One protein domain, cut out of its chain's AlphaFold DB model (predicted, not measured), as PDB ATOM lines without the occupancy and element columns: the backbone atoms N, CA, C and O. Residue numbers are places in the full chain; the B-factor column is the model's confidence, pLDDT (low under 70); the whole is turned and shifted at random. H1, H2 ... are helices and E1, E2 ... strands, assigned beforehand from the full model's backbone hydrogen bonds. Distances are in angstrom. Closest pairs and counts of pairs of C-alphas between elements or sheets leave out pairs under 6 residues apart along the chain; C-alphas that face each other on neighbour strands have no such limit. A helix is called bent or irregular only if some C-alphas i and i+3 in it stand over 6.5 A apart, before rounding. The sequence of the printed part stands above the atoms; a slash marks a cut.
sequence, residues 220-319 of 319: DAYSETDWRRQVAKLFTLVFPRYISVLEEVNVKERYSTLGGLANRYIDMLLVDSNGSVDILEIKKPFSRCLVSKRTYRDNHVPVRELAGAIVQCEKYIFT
ATOM      1  N   ASP A 220     161.863 186.194  95.019       85.38
ATOM      2  CA  ASP A 220     161.429 185.185  94.054       85.38
ATOM      3  C   ASP A 220     162.109 183.822  94.264       85.38
ATOM      4  O   ASP A 220     161.563 182.808  93.823       85.38
ATOM      5  N   ALA A 221     163.236 183.766  94.986       89.88
ATOM      6  CA  ALA A 221     163.891 182.512  95.365       89.88
ATOM      7  C   ALA A 221     163.143 181.726  96.459       89.88
ATOM      8  O   ALA A 221     163.445 180.552  96.679       89.88
ATOM      9  N   TYR A 222     162.167 182.343  97.134       89.88
ATOM     10  CA  TYR A 222     161.416 181.738  98.237       89.88
ATOM     11  C   TYR A 222     159.956 181.485  97.849       89.88
ATOM     12  O   TYR A 222     159.278 182.344  97.277       89.88
ATOM     13  N   SER A 223     159.441 180.304  98.193       90.12
ATOM     14  CA  SER A 223     158.036 179.961  97.961       90.12
ATOM     15  C   SER A 223     157.107 180.668  98.955       90.12
ATOM     16  O   SER A 223     157.526 181.091 100.032       90.12
ATOM     17  N   GLU A 224     155.814 180.772  98.635       86.38
ATOM     18  CA  GLU A 224     154.805 181.313  99.566       86.38
ATOM     19  C   GLU A 224     154.750 180.516 100.881       86.38
ATOM     20  O   GLU A 224     154.600 181.097 101.952       86.38
ATOM     21  N   THR A 225     154.993 179.202 100.818       89.62
ATOM     22  CA  THR A 225     155.141 178.337 101.996       89.62
ATOM     23  C   THR A 225     156.350 178.718 102.853       89.62
ATOM     24  O   THR A 225     156.246 178.726 104.080       89.62
ATOM     25  N   ASP A 226     157.488 179.066 102.243       90.56
ATOM     26  CA  ASP A 226     158.673 179.521 102.983       90.56
ATOM     27  C   ASP A 226     158.406 180.853 103.689       90.56
ATOM     28  O   ASP A 226     158.748 181.018 104.864       90.56
ATOM     29  N   TRP A 227     157.736 181.780 102.995       90.12
ATOM     30  CA  TRP A 227     157.280 183.048 103.565       90.12
ATOM     31  C   TRP A 227     156.334 182.828 104.744       90.12
ATOM     32  O   TRP A 227     156.566 183.382 105.818       90.12
ATOM     33  N   ARG A 228     155.321 181.974 104.583       89.69
ATOM     34  CA  ARG A 228     154.352 181.643 105.633       89.69
ATOM     35  C   ARG A 228     155.026 181.073 106.880       89.69
ATOM     36  O   ARG A 228     154.842 181.611 107.970       89.69
ATOM     37  N   ARG A 229     155.895 180.069 106.719       88.25
ATOM     38  CA  ARG A 229     156.627 179.449 107.836       88.25
ATOM     39  C   ARG A 229     157.526 180.451 108.561       88.25
ATOM     40  O   ARG A 229     157.684 180.382 109.779       88.25
ATOM     41  N   GLN A 230     158.153 181.370 107.827       88.94
ATOM     42  CA  GLN A 230     158.998 182.390 108.442       88.94
ATOM     43  C   GLN A 230     158.165 183.455 109.176       88.94
ATOM     44  O   GLN A 230     158.547 183.877 110.266       88.94
ATOM     45  N   VAL A 231     157.013 183.847 108.623       88.50
ATOM     46  CA  VAL A 231     156.069 184.798 109.231       88.50
ATOM     47  C   VAL A 231     155.388 184.223 110.475       88.50
ATOM     48  O   VAL A 231     155.237 184.944 111.459       88.50
ATOM     49  N   ALA A 232     155.073 182.927 110.513       87.19
ATOM     50  CA  ALA A 232     154.523 182.264 111.699       87.19
ATOM     51  C   ALA A 232     155.377 182.470 112.957       87.19
ATOM     52  O   ALA A 232     154.846 182.750 114.031       87.19
ATOM     53  N   LYS A 233     156.705 182.437 112.807       83.12
ATOM     54  CA  LYS A 233     157.657 182.637 113.911       83.12
ATOM     55  C   LYS A 233     157.618 184.051 114.500       83.12
ATOM     56  O   LYS A 233     158.043 184.234 115.637       83.12
ATOM     57  N   LEU A 234     157.124 185.046 113.754       85.38
ATOM     58  CA  LEU A 234     156.994 186.421 114.247       85.38
ATOM     59  C   LEU A 234     155.868 186.558 115.255       85.38
ATOM     60  O   LEU A 234     156.020 187.302 116.217       85.38
ATOM     61  N   PHE A 235     154.729 185.904 115.031       85.00
ATOM     62  CA  PHE A 235     153.521 186.244 115.778       85.00
ATOM     63  C   PHE A 235     153.651 185.920 117.260       85.00
ATOM     64  O   PHE A 235     153.354 186.774 118.084       85.00
ATOM     65  N   THR A 236     154.208 184.761 117.604       81.56
ATOM     66  CA  THR A 236     154.480 184.411 119.007       81.56
ATOM     67  C   THR A 236     155.630 185.215 119.617       81.56
ATOM     68  O   THR A 236     155.740 185.279 120.835       81.56
ATOM     69  N   LEU A 237     156.501 185.816 118.794       83.75
ATOM     70  CA  LEU A 237     157.659 186.592 119.251       83.75
ATOM     71  C   LEU A 237     157.318 188.076 119.480       83.75
ATOM     72  O   LEU A 237     157.722 188.661 120.476       83.75
ATOM     73  N   VAL A 238     156.582 188.690 118.551       83.81
ATOM     74  CA  VAL A 238     156.232 190.121 118.551       83.81
ATOM     75  C   VAL A 238     154.929 190.377 119.305       83.81
ATOM     76  O   VAL A 238     154.766 191.421 119.935       83.81
ATOM     77  N   PHE A 239     153.992 189.429 119.253       85.75
ATOM     78  CA  PHE A 239     152.654 189.577 119.815       85.75
ATOM     79  C   PHE A 239     152.398 188.475 120.853       85.75
ATOM     80  O   PHE A 239     151.722 187.489 120.555       85.75
ATOM     81  N   PRO A 240     152.862 188.654 122.104       82.62
ATOM     82  CA  PRO A 240     152.794 187.622 123.146       82.62
ATOM     83  C   PRO A 240     151.363 187.224 123.542       82.62
ATOM     84  O   PRO A 240     151.168 186.265 124.282       82.62
ATOM     85  N   ARG A 241     150.340 187.940 123.050       88.69
ATOM     86  CA  ARG A 241     148.937 187.531 123.182       88.69
ATOM     87  C   ARG A 241     148.613 186.232 122.436       88.69
ATOM     88  O   ARG A 241     147.649 185.574 122.813       88.69
ATOM     89  N   TYR A 242     149.365 185.891 121.385       91.75
ATOM     90  CA  TYR A 242     149.180 184.652 120.635       91.75
ATOM     91  C   TYR A 242     150.038 183.548 121.240       91.75
ATOM     92  O   TYR A 242     151.258 183.669 121.328       91.75
ATOM     93  N   ILE A 243     149.386 182.462 121.641       90.50
ATOM     94  CA  ILE A 243     150.024 181.318 122.299       90.50
ATOM     95  C   ILE A 243     150.423 180.228 121.302       90.50
ATOM     96  O   ILE A 243     151.273 179.397 121.610       90.50
ATOM     97  N   SER A 244     149.813 180.217 120.112       90.88
ATOM     98  CA  SER A 244     150.111 179.251 119.055       90.88
ATOM     99  C   SER A 244     149.734 179.790 117.678       90.88
ATOM    100  O   SER A 244     148.796 180.575 117.538       90.88
ATOM    101  N   VAL A 245     150.438 179.309 116.656       92.56
ATOM    102  CA  VAL A 245     150.142 179.548 115.242       92.56
ATOM    103  C   VAL A 245     149.946 178.198 114.572       92.56
ATOM    104  O   VAL A 245     150.850 177.366 114.594       92.56
ATOM    105  N   LEU A 246     148.762 177.967 114.014       92.31
ATOM    106  CA  LEU A 246     148.445 176.758 113.260       92.31
ATOM    107  C   LEU A 246     148.521 177.074 111.767       92.31
ATOM    108  O   LEU A 246     147.914 178.040 111.315       92.31
ATOM    109  N   GLU A 247     149.257 176.266 111.010       91.62
ATOM    110  CA  GLU A 247     149.383 176.413 109.558       91.62
ATOM    111  C   GLU A 247     148.444 175.444 108.824       91.62
ATOM    112  O   GLU A 247     148.195 174.337 109.304       91.62
ATOM    113  N   GLU A 248     147.945 175.848 107.651       89.69
ATOM    114  CA  GLU A 248     147.138 175.013 106.736       89.69
ATOM    115  C   GLU A 248     145.905 174.367 107.391       89.69
ATOM    116  O   GLU A 248     145.578 173.197 107.168       89.69
ATOM    117  N   VAL A 249     145.186 175.140 108.206       91.31
ATOM    118  CA  VAL A 249     144.006 174.643 108.920       91.31
ATOM    119  C   VAL A 249     142.872 174.376 107.934       91.31
ATOM    120  O   VAL A 249     142.391 175.282 107.256       91.31
ATOM    121  N   ASN A 250     142.421 173.122 107.874       90.94
ATOM    122  CA  ASN A 250     141.293 172.728 107.037       90.94
ATOM    123  C   ASN A 250     139.976 173.270 107.613       90.94
ATOM    124  O   ASN A 250     139.608 172.949 108.745       90.94
ATOM    125  N   VAL A 251     139.246 174.025 106.796       88.50
ATOM    126  CA  VAL A 251     137.881 174.467 107.068       88.50
ATOM    127  C   VAL A 251     136.928 174.029 105.960       88.50
ATOM    128  O   VAL A 251     137.255 174.011 104.771       88.50
ATOM    129  N   LYS A 252     135.716 173.662 106.375       84.62
ATOM    130  CA  LYS A 252     134.640 173.212 105.492       84.62
ATOM    131  C   LYS A 252     133.833 174.407 105.016       84.62
ATOM    132  O   LYS A 252     133.123 175.010 105.804       84.62
ATOM    133  N   GLU A 253     133.900 174.687 103.727       79.69
ATOM    134  CA  GLU A 253     133.259 175.830 103.089       79.69
ATOM    135  C   GLU A 253     132.045 175.374 102.269       79.69
ATOM    136  O   GLU A 253     132.144 174.458 101.445       79.69
ATOM    137  N   ARG A 254     130.879 175.980 102.523       71.94
ATOM    138  CA  ARG A 254     129.591 175.582 101.918       71.94
ATOM    139  C   ARG A 254     129.043 176.583 100.900       71.94
ATOM    140  O   ARG A 254     128.038 176.299 100.254       71.94
ATOM    141  N   TYR A 255     129.672 177.745 100.763       69.94
ATOM    142  CA  TYR A 255     129.121 178.885 100.033       69.94
ATOM    143  C   TYR A 255     129.390 178.832  98.518       69.94
ATOM    144  O   TYR A 255     128.537 179.168  97.702       69.94
ATOM    145  N   SER A 256     130.568 178.364  98.115       68.88
ATOM    146  CA  SER A 256     131.081 178.406  96.741       68.88
ATOM    147  C   SER A 256     130.560 177.261  95.874       68.88
ATOM    148  O   SER A 256     130.704 177.307  94.655       68.88
ATOM    149  N   THR A 257     129.982 176.223  96.480       62.84
ATOM    150  CA  THR A 257     129.436 175.055  95.781       62.84
ATOM    151  C   THR A 257     127.995 174.812  96.203       62.84
ATOM    152  O   THR A 257     127.741 174.337  97.308       62.84
ATOM    153  N   LEU A 258     127.048 175.079  95.298       58.97
ATOM    154  CA  LEU A 258     125.633 174.738  95.470       58.97
ATOM    155  C   LEU A 258     125.485 173.233  95.754       58.97
ATOM    156  O   LEU A 258     125.659 172.405  94.864       58.97
ATOM    157  N   GLY A 259     125.187 172.888  97.009       62.06
ATOM    158  CA  GLY A 259     124.962 171.508  97.457       62.06
ATOM    159  C   GLY A 259     126.222 170.684  97.764       62.06
ATOM    160  O   GLY A 259     126.092 169.498  98.057       62.06
ATOM    161  N   GLY A 260     127.420 171.281  97.724       64.94
ATOM    162  CA  GLY A 260     128.697 170.599  97.978       64.94
ATOM    163  C   GLY A 260     129.459 171.150  99.189       64.94
ATOM    164  O   GLY A 260     129.301 172.309  99.559       64.94
ATOM    165  N   LEU A 261     130.302 170.310  99.796       73.81
ATOM    166  CA  LEU A 261     131.278 170.695 100.822       73.81
ATOM    167  C   LEU A 261     132.653 170.833 100.165       73.81
ATOM    168  O   LEU A 261     133.211 169.835  99.707       73.81
ATOM    169  N   ALA A 262     133.197 172.047 100.128       80.06
ATOM    170  CA  ALA A 262     134.564 172.290  99.687       80.06
ATOM    171  C   ALA A 262     135.501 172.340 100.902       80.06
ATOM    172  O   ALA A 262     135.184 172.962 101.914       80.06
ATOM    173  N   ASN A 263     136.669 171.707 100.801       85.06
ATOM    174  CA  ASN A 263     137.733 171.916 101.780       85.06
ATOM    175  C   ASN A 263     138.528 173.158 101.374       85.06
ATOM    176  O   ASN A 263     138.942 173.298 100.218       85.06
ATOM    177  N   ARG A 264     138.745 174.051 102.331       87.44
ATOM    178  CA  ARG A 264     139.640 175.201 102.221       87.44
ATOM    179  C   ARG A 264     140.713 175.073 103.285       87.44
ATOM    180  O   ARG A 264     140.493 174.430 104.304       87.44
ATOM    181  N   TYR A 265     141.861 175.677 103.035       90.38
ATOM    182  CA  TYR A 265     143.000 175.620 103.937       90.38
ATOM    183  C   TYR A 265     143.392 177.046 104.262       90.38
ATOM    184  O   TYR A 265     143.782 177.789 103.369       90.38
ATOM    185  N   ILE A 266     143.218 177.419 105.523       91.56
ATOM    186  CA  ILE A 266     143.658 178.703 106.046       91.56
ATOM    187  C   ILE A 266     145.177 178.660 106.141       91.56
ATOM    188  O   ILE A 266     145.713 177.744 106.765       91.56
ATOM    189  N   ASP A 267     145.859 179.653 105.574       90.38
ATOM    190  CA  ASP A 267     147.314 179.748 105.672       90.38
ATOM    191  C   ASP A 267     147.772 179.726 107.126       90.38
ATOM    192  O   ASP A 267     148.577 178.874 107.503       90.38
ATOM    193  N   MET A 268     147.252 180.642 107.944       91.94
ATOM    194  CA  MET A 268     147.616 180.748 109.351       91.94
ATOM    195  C   MET A 268     146.403 181.079 110.219       91.94
ATOM    196  O   MET A 268     145.666 182.029 109.958       91.94
ATOM    197  N   LEU A 269     146.237 180.316 111.294       93.31
ATOM    198  CA  LEU A 269     145.257 180.559 112.342       93.31
ATOM    199  C   LEU A 269     145.998 180.809 113.658       93.31
ATOM    200  O   LEU A 269     146.666 179.922 114.198       93.31
ATOM    201  N   LEU A 270     145.920 182.043 114.146       94.06
ATOM    202  CA  LEU A 270     146.552 182.481 115.381       94.06
ATOM    203  C   LEU A 270     145.607 182.219 116.547       94.06
ATOM    204  O   LEU A 270     144.489 182.723 116.551       94.06
ATOM    205  N   VAL A 271     146.058 181.470 117.549       93.69
ATOM    206  CA  VAL A 271     145.286 181.206 118.770       93.69
ATOM    207  C   VAL A 271     145.749 182.167 119.853       93.69
ATOM    208  O   VAL A 271     146.938 182.190 120.188       93.69
ATOM    209  N   ASP A 272     144.830 182.959 120.400       92.81
ATOM    210  CA  ASP A 272     145.128 183.895 121.481       92.81
ATOM    211  C   ASP A 272     144.876 183.304 122.878       92.81
ATOM    212  O   ASP A 272     144.216 182.277 123.049       92.81
ATOM    213  N   SER A 273     145.424 183.956 123.905       87.88
ATOM    214  CA  SER A 273     145.316 183.512 125.299       87.88
ATOM    215  C   SER A 273     143.896 183.554 125.881       87.88
ATOM    216  O   SER A 273     143.664 182.984 126.946       87.88
ATOM    217  N   ASN A 274     142.939 184.191 125.200       87.31
ATOM    218  CA  ASN A 274     141.530 184.217 125.593       87.31
ATOM    219  C   ASN A 274     140.704 183.132 124.883       87.31
ATOM    220  O   ASN A 274     139.491 183.072 125.085       87.31
ATOM    221  N   GLY A 275     141.329 182.295 124.050       83.50
ATOM    222  CA  GLY A 275     140.645 181.285 123.243       83.50
ATOM    223  C   GLY A 275     139.981 181.842 121.981       83.50
ATOM    224  O   GLY A 275     139.192 181.134 121.358       83.50
ATOM    225  N   SER A 276     140.283 183.087 121.598       91.50
ATOM    226  CA  SER A 276     139.890 183.640 120.298       91.50
ATOM    227  C   SER A 276     140.885 183.222 119.217       91.50
ATOM    228  O   SER A 276     142.032 182.869 119.511       91.50
ATOM    229  N   VAL A 277     140.448 183.282 117.958       91.31
ATOM    230  CA  VAL A 277     141.293 182.974 116.804       91.31
ATOM    231  C   VAL A 277     141.301 184.128 115.810       91.31
ATOM    232  O   VAL A 277     140.245 184.666 115.488       91.31
ATOM    233  N   ASP A 278     142.485 184.464 115.306       91.50
ATOM    234  CA  ASP A 278     142.657 185.385 114.182       91.50
ATOM    235  C   ASP A 278     143.119 184.599 112.950       91.50
ATOM    236  O   ASP A 278     143.945 183.690 113.047       91.50
ATOM    237  N   ILE A 279     142.584 184.945 111.780       91.25
ATOM    238  CA  ILE A 279     142.911 184.292 110.509       91.25
ATOM    239  C   ILE A 279     143.804 185.213 109.687       91.25
ATOM    240  O   ILE A 279     143.508 186.397 109.523       91.25
ATOM    241  N   LEU A 280     144.879 184.657 109.139       90.06
ATOM    242  CA  LEU A 280     145.805 185.364 108.270       90.06
ATOM    243  C   LEU A 280     145.998 184.604 106.964       90.06
ATOM    244  O   LEU A 280     146.319 183.418 106.962       90.06
ATOM    245  N   GLU A 281     145.852 185.338 105.866       89.62
ATOM    246  CA  GLU A 281     146.240 184.919 104.524       89.62
ATOM    247  C   GLU A 281     147.549 185.627 104.171       89.62
ATOM    248  O   GLU A 281     147.638 186.858 104.249       89.62
ATOM    249  N   ILE A 282     148.571 184.861 103.794       86.31
ATOM    250  CA  ILE A 282     149.878 185.410 103.432       86.31
ATOM    251  C   ILE A 282     150.030 185.346 101.916       86.31
ATOM    252  O   ILE A 282     149.579 184.423 101.248       86.31
ATOM    253  N   LYS A 283     150.685 186.358 101.347       84.38
ATOM    254  CA  LYS A 283     151.127 186.330  99.952       84.38
ATOM    255  C   LYS A 283     152.614 186.595  99.902       84.38
ATOM    256  O   LYS A 283     153.111 187.463 100.624       84.38
ATOM    257  N   LYS A 284     153.322 185.862  99.039       82.75
ATOM    258  CA  LYS A 284     154.730 186.172  98.775       82.75
ATOM    259  C   LYS A 284     154.855 187.621  98.274       82.75
ATOM    260  O   LYS A 284     153.956 188.076  97.562       82.75
ATOM    261  N   PRO A 285     155.931 188.357  98.597       78.38
ATOM    262  CA  PRO A 285     156.142 189.691  98.048       78.38
ATOM    263  C   PRO A 285     156.152 189.668  96.515       78.38
ATOM    264  O   PRO A 285     156.683 188.746  95.899       78.38
ATOM    265  N   PHE A 286     155.573 190.689  95.886       76.00
ATOM    266  CA  PHE A 286     155.550 190.831  94.431       76.00
ATOM    267  C   PHE A 286     155.845 192.274  94.014       76.00
ATOM    268  O   PHE A 286     155.586 193.227  94.744       76.00
ATOM    269  N   SER A 287     156.383 192.448  92.806       66.00
ATOM    270  CA  SER A 287     156.871 193.741  92.292       66.00
ATOM    271  C   SER A 287     155.777 194.779  91.989       66.00
ATOM    272  O   SER A 287     156.071 195.939  91.685       66.00
ATOM    273  N   ARG A 288     154.499 194.387  92.042       62.69
ATOM    274  CA  ARG A 288     153.341 195.273  91.847       62.69
ATOM    275  C   ARG A 288     152.794 195.707  93.213       62.69
ATOM    276  O   ARG A 288     152.769 194.923  94.144       62.69
ATOM    277  N   CYS A 289     152.363 196.960  93.339       63.81
ATOM    278  CA  CYS A 289     151.754 197.461  94.576       63.81
ATOM    279  C   CYS A 289     150.428 196.721  94.868       63.81
ATOM    280  O   CYS A 289     149.756 196.292  93.929       63.81
ATOM    281  N   LEU A 290     150.038 196.606  96.147       76.62
ATOM    282  CA  LEU A 290     148.748 196.038  96.598       76.62
ATOM    283  C   LEU A 290     147.531 196.751  95.982       76.62
ATOM    284  O   LEU A 290     146.429 196.202  95.909       76.62
ATOM    285  N   VAL A 291     147.745 197.976  95.514       81.38
ATOM    286  CA  VAL A 291     146.755 198.809  94.845       81.38
ATOM    287  C   VAL A 291     147.273 199.291  93.490       81.38
ATOM    288  O   VAL A 291     148.473 199.288  93.205       81.38
ATOM    289  N   SER A 292     146.357 199.686  92.614       79.19
ATOM    290  CA  SER A 292     146.656 200.138  91.260       79.19
ATOM    291  C   SER A 292     147.640 201.310  91.258       79.19
ATOM    292  O   SER A 292     147.526 202.234  92.055       79.19
ATOM    293  N   LYS A 293     148.595 201.338  90.314       77.25
ATOM    294  CA  LYS A 293     149.519 202.486  90.169       77.25
ATOM    295  C   LYS A 293     148.803 203.781  89.767       77.25
ATOM    296  O   LYS A 293     149.257 204.862  90.115       77.25
ATOM    297  N   ARG A 294     147.723 203.668  88.991       74.00
ATOM    298  CA  ARG A 294     146.879 204.791  88.563       74.00
ATOM    299  C   ARG A 294     145.577 204.777  89.348       74.00
ATOM    300  O   ARG A 294     145.091 203.701  89.698       74.00
ATOM    301  N   THR A 295     145.019 205.952  89.579       76.81
ATOM    302  CA  THR A 295     143.709 206.095  90.203       76.81
ATOM    303  C   THR A 295     142.594 205.808  89.196       76.81
ATOM    304  O   THR A 295     142.712 206.084  88.000       76.81
ATOM    305  N   TYR A 296     141.502 205.235  89.684       72.44
ATOM    306  CA  TYR A 296     140.217 205.173  89.003       72.44
ATOM    307  C   TYR A 296     139.246 206.032  89.806       72.44
ATOM    308  O   TYR A 296     139.001 205.739  90.975       72.44
ATOM    309  N   ARG A 297     138.725 207.110  89.201       79.81
ATOM    310  CA  ARG A 297     137.901 208.117  89.900       79.81
ATOM    311  C   ARG A 297     138.564 208.585  91.201       79.81
ATOM    312  O   ARG A 297     138.002 208.426  92.278       79.81
ATOM    313  N   ASP A 298     139.808 209.043  91.081       83.50
ATOM    314  CA  ASP A 298     140.630 209.557  92.186       83.50
ATOM    315  C   ASP A 298     140.946 208.561  93.315       83.50
ATOM    316  O   ASP A 298     141.549 208.934  94.314       83.50
ATOM    317  N   ASN A 299     140.639 207.271  93.132       73.75
ATOM    318  CA  ASN A 299     140.916 206.225  94.112       73.75
ATOM    319  C   ASN A 299     141.890 205.173  93.569       73.75
ATOM    320  O   ASN A 299     141.769 204.719  92.429       73.75
ATOM    321  N   HIS A 300     142.845 204.747  94.396       82.75
ATOM    322  CA  HIS A 300     143.635 203.548  94.125       82.75
ATOM    323  C   HIS A 300     142.777 202.313  94.403       82.75
ATOM    324  O   HIS A 300     142.197 202.191  95.479       82.75
ATOM    325  N   VAL A 301     142.679 201.403  93.436       82.06
ATOM    326  CA  VAL A 301     141.838 200.204  93.558       82.06
ATOM    327  C   VAL A 301     142.689 198.976  93.885       82.06
ATOM    328  O   VAL A 301     143.813 198.888  93.382       82.06
ATOM    329  N   PRO A 302     142.194 198.019  94.693       82.12
ATOM    330  CA  PRO A 302     142.894 196.764  94.953       82.12
ATOM    331  C   PRO A 302     143.280 196.054  93.653       82.12
ATOM    332  O   PRO A 302     142.462 195.928  92.740       82.12
ATOM    333  N   VAL A 303     144.523 195.580  93.562       83.94
ATOM    334  CA  VAL A 303     144.913 194.697  92.452       83.94
ATOM    335  C   VAL A 303     144.373 193.288  92.687       83.94
ATOM    336  O   VAL A 303     143.960 192.945  93.797       83.94
ATOM    337  N   ARG A 304     144.369 192.465  91.635       82.38
ATOM    338  CA  ARG A 304     143.775 191.119  91.642       82.38
ATOM    339  C   ARG A 304     144.261 190.268  92.814       82.38
ATOM    340  O   ARG A 304     143.476 189.529  93.388       82.38
ATOM    341  N   GLU A 305     145.534 190.382  93.163       82.00
ATOM    342  CA  GLU A 305     146.167 189.628  94.240       82.00
ATOM    343  C   GLU A 305     145.595 190.009  95.620       82.00
ATOM    344  O   GLU A 305     145.225 189.120  96.383       82.00
ATOM    345  N   LEU A 306     145.426 191.308  95.911       83.69
ATOM    346  CA  LEU A 306     144.797 191.774  97.156       83.69
ATOM    347  C   LEU A 306     143.304 191.422  97.192       83.69
ATOM    348  O   LEU A 306     142.811 190.922  98.199       83.69
ATOM    349  N   ALA A 307     142.586 191.644  96.087       85.69
ATOM    350  CA  ALA A 307     141.172 191.286  95.988       85.69
ATOM    351  C   ALA A 307     140.955 189.774  96.180       85.69
ATOM    352  O   ALA A 307     140.027 189.364  96.871       85.69
ATOM    353  N   GLY A 308     141.838 188.947  95.612       84.88
ATOM    354  CA  GLY A 308     141.823 187.498  95.785       84.88
ATOM    355  C   GLY A 308     142.015 187.083  97.242       84.88
ATOM    356  O   GLY A 308     141.237 186.271  97.732       84.88
ATOM    357  N   ALA A 309     142.983 187.682  97.942       86.88
ATOM    358  CA  ALA A 309     143.221 187.410  99.360       86.88
ATOM    359  C   ALA A 309     142.016 187.794 100.238       86.88
ATOM    360  O   ALA A 309     141.630 187.024 101.112       86.88
ATOM    361  N   ILE A 310     141.366 188.933  99.964       87.19
ATOM    362  CA  ILE A 310     140.144 189.350 100.677       87.19
ATOM    363  C   ILE A 310     139.035 188.310 100.496       87.19
ATOM    364  O   ILE A 310     138.494 187.814 101.480       87.19
ATOM    365  N   VAL A 311     138.739 187.924  99.250       87.00
ATOM    366  CA  VAL A 311     137.702 186.920  98.946       87.00
ATOM    367  C   VAL A 311     138.032 185.566  99.578       87.00
ATOM    368  O   VAL A 311     137.142 184.821  99.989       87.00
ATOM    369  N   GLN A 312     139.313 185.216  99.644       85.19
ATOM    370  CA  GLN A 312     139.767 183.980 100.261       85.19
ATOM    371  C   GLN A 312     139.542 183.998 101.782       85.19
ATOM    372  O   GLN A 312     138.966 183.047 102.305       85.19
ATOM    373  N   CYS A 313     139.855 185.110 102.456       86.81
ATOM    374  CA  CYS A 313     139.519 185.321 103.866       86.81
ATOM    375  C   CYS A 313     138.009 185.279 104.130       86.81
ATOM    376  O   CYS A 313     137.570 184.622 105.072       86.81
ATOM    377  N   GLU A 314     137.201 185.930 103.289       85.75
ATOM    378  CA  GLU A 314     135.738 185.898 103.411       85.75
ATOM    379  C   GLU A 314     135.208 184.462 103.381       85.75
ATOM    380  O   GLU A 314     134.389 184.082 104.216       85.75
ATOM    381  N   LYS A 315     135.725 183.619 102.481       84.31
ATOM    382  CA  LYS A 315     135.330 182.206 102.388       84.31
ATOM    383  C   LYS A 315     135.687 181.375 103.618       84.31
ATOM    384  O   LYS A 315     135.041 180.358 103.849       84.31
ATOM    385  N   TYR A 316     136.697 181.774 104.391       86.06
ATOM    386  CA  TYR A 316     137.023 181.114 105.656       86.06
ATOM    387  C   TYR A 316     136.034 181.462 106.770       86.06
ATOM    388  O   TYR A 316     135.827 180.655 107.669       86.06
ATOM    389  N   ILE A 317     135.452 182.663 106.721       80.88
ATOM    390  CA  ILE A 317     134.575 183.198 107.768       80.88
ATOM    391  C   ILE A 317     133.110 182.838 107.490       80.88
ATOM    392  O   ILE A 317     132.370 182.490 108.406       80.88
ATOM    393  N   PHE A 318     132.688 182.889 106.226       70.94
ATOM    394  CA  PHE A 318     131.329 182.556 105.790       70.94
ATOM    395  C   PHE A 318     131.158 181.049 105.489       70.94
ATOM    396  O   PHE A 318     130.598 180.676 104.454       70.94
ATOM    397  N   THR A 319     131.673 180.184 106.374       56.75
ATOM    398  CA  THR A 319     131.514 178.713 106.322       56.75
ATOM    399  C   THR A 319     130.109 178.226 106.647       56.75
ATOM    400  O   THR A 319     129.509 178.764 107.604       56.75
TER     401      THR A 319
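AT A GLANCE: This is residues 220 to 319 of the 319 residues of the protein "PF14082 domain protein" of Propionibacterium acidifaciens F0233 (UniProt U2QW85). A strongly twisted sheet, E1-E2-E3, its two long strands bent, has H1 along one face and H2 standing up from the same face; residues 281 to 303 loop away before H2. The printed part has 100 residues, with named elements in the order H1, E1, E2, E3, H2, mixed in class. It is loose, radius of gyration of the C-alphas 15.9 A, spanning 43 by 41 by 29 A.

IN THESE COORDINATES: E1, residues 242 to 253, spans 25.3 A; E2, 262 to 272, 26.9 A; E3, 277 to 280, 9.9 A. H1, 224 to 238, 21.0 A, begins at C-alpha (154.805, 181.313, 99.566). H2, 304 to 317, 20.2 A, ends at C-alpha (134.575, 183.198, 107.768).

HOW THE PARTS SIT: The strands form a meander, each the antiparallel neighbour of the one before, in two hairpins; N 246 and O 269, 2.9 A, and N 270 and O 278, 2.8 A, are within hydrogen-bond range. H1, over E1 and E2, makes two layers with the sheet; its closest C-alphas to E1 are Thr 236 and Tyr 242, 5.5 A. H2, over E3, stands up from the sheet, its line rising 52 degrees out of the local plane; the closest C-alphas of H2 and E3 are those of Cys 313 and Ile 279, 7.5 A. H1 and H2 are apart. H2 has every O i to N i+4 pair within range, H1 6 of 11.

THE WHOLE: The farthest C-alphas, Ile 243 and Arg 297, are 43.8 A apart. The printed part has no cut; the link E3 to H2 is long. Residues 255 to 260, 287 to 289 and 319 have pLDDT under 70.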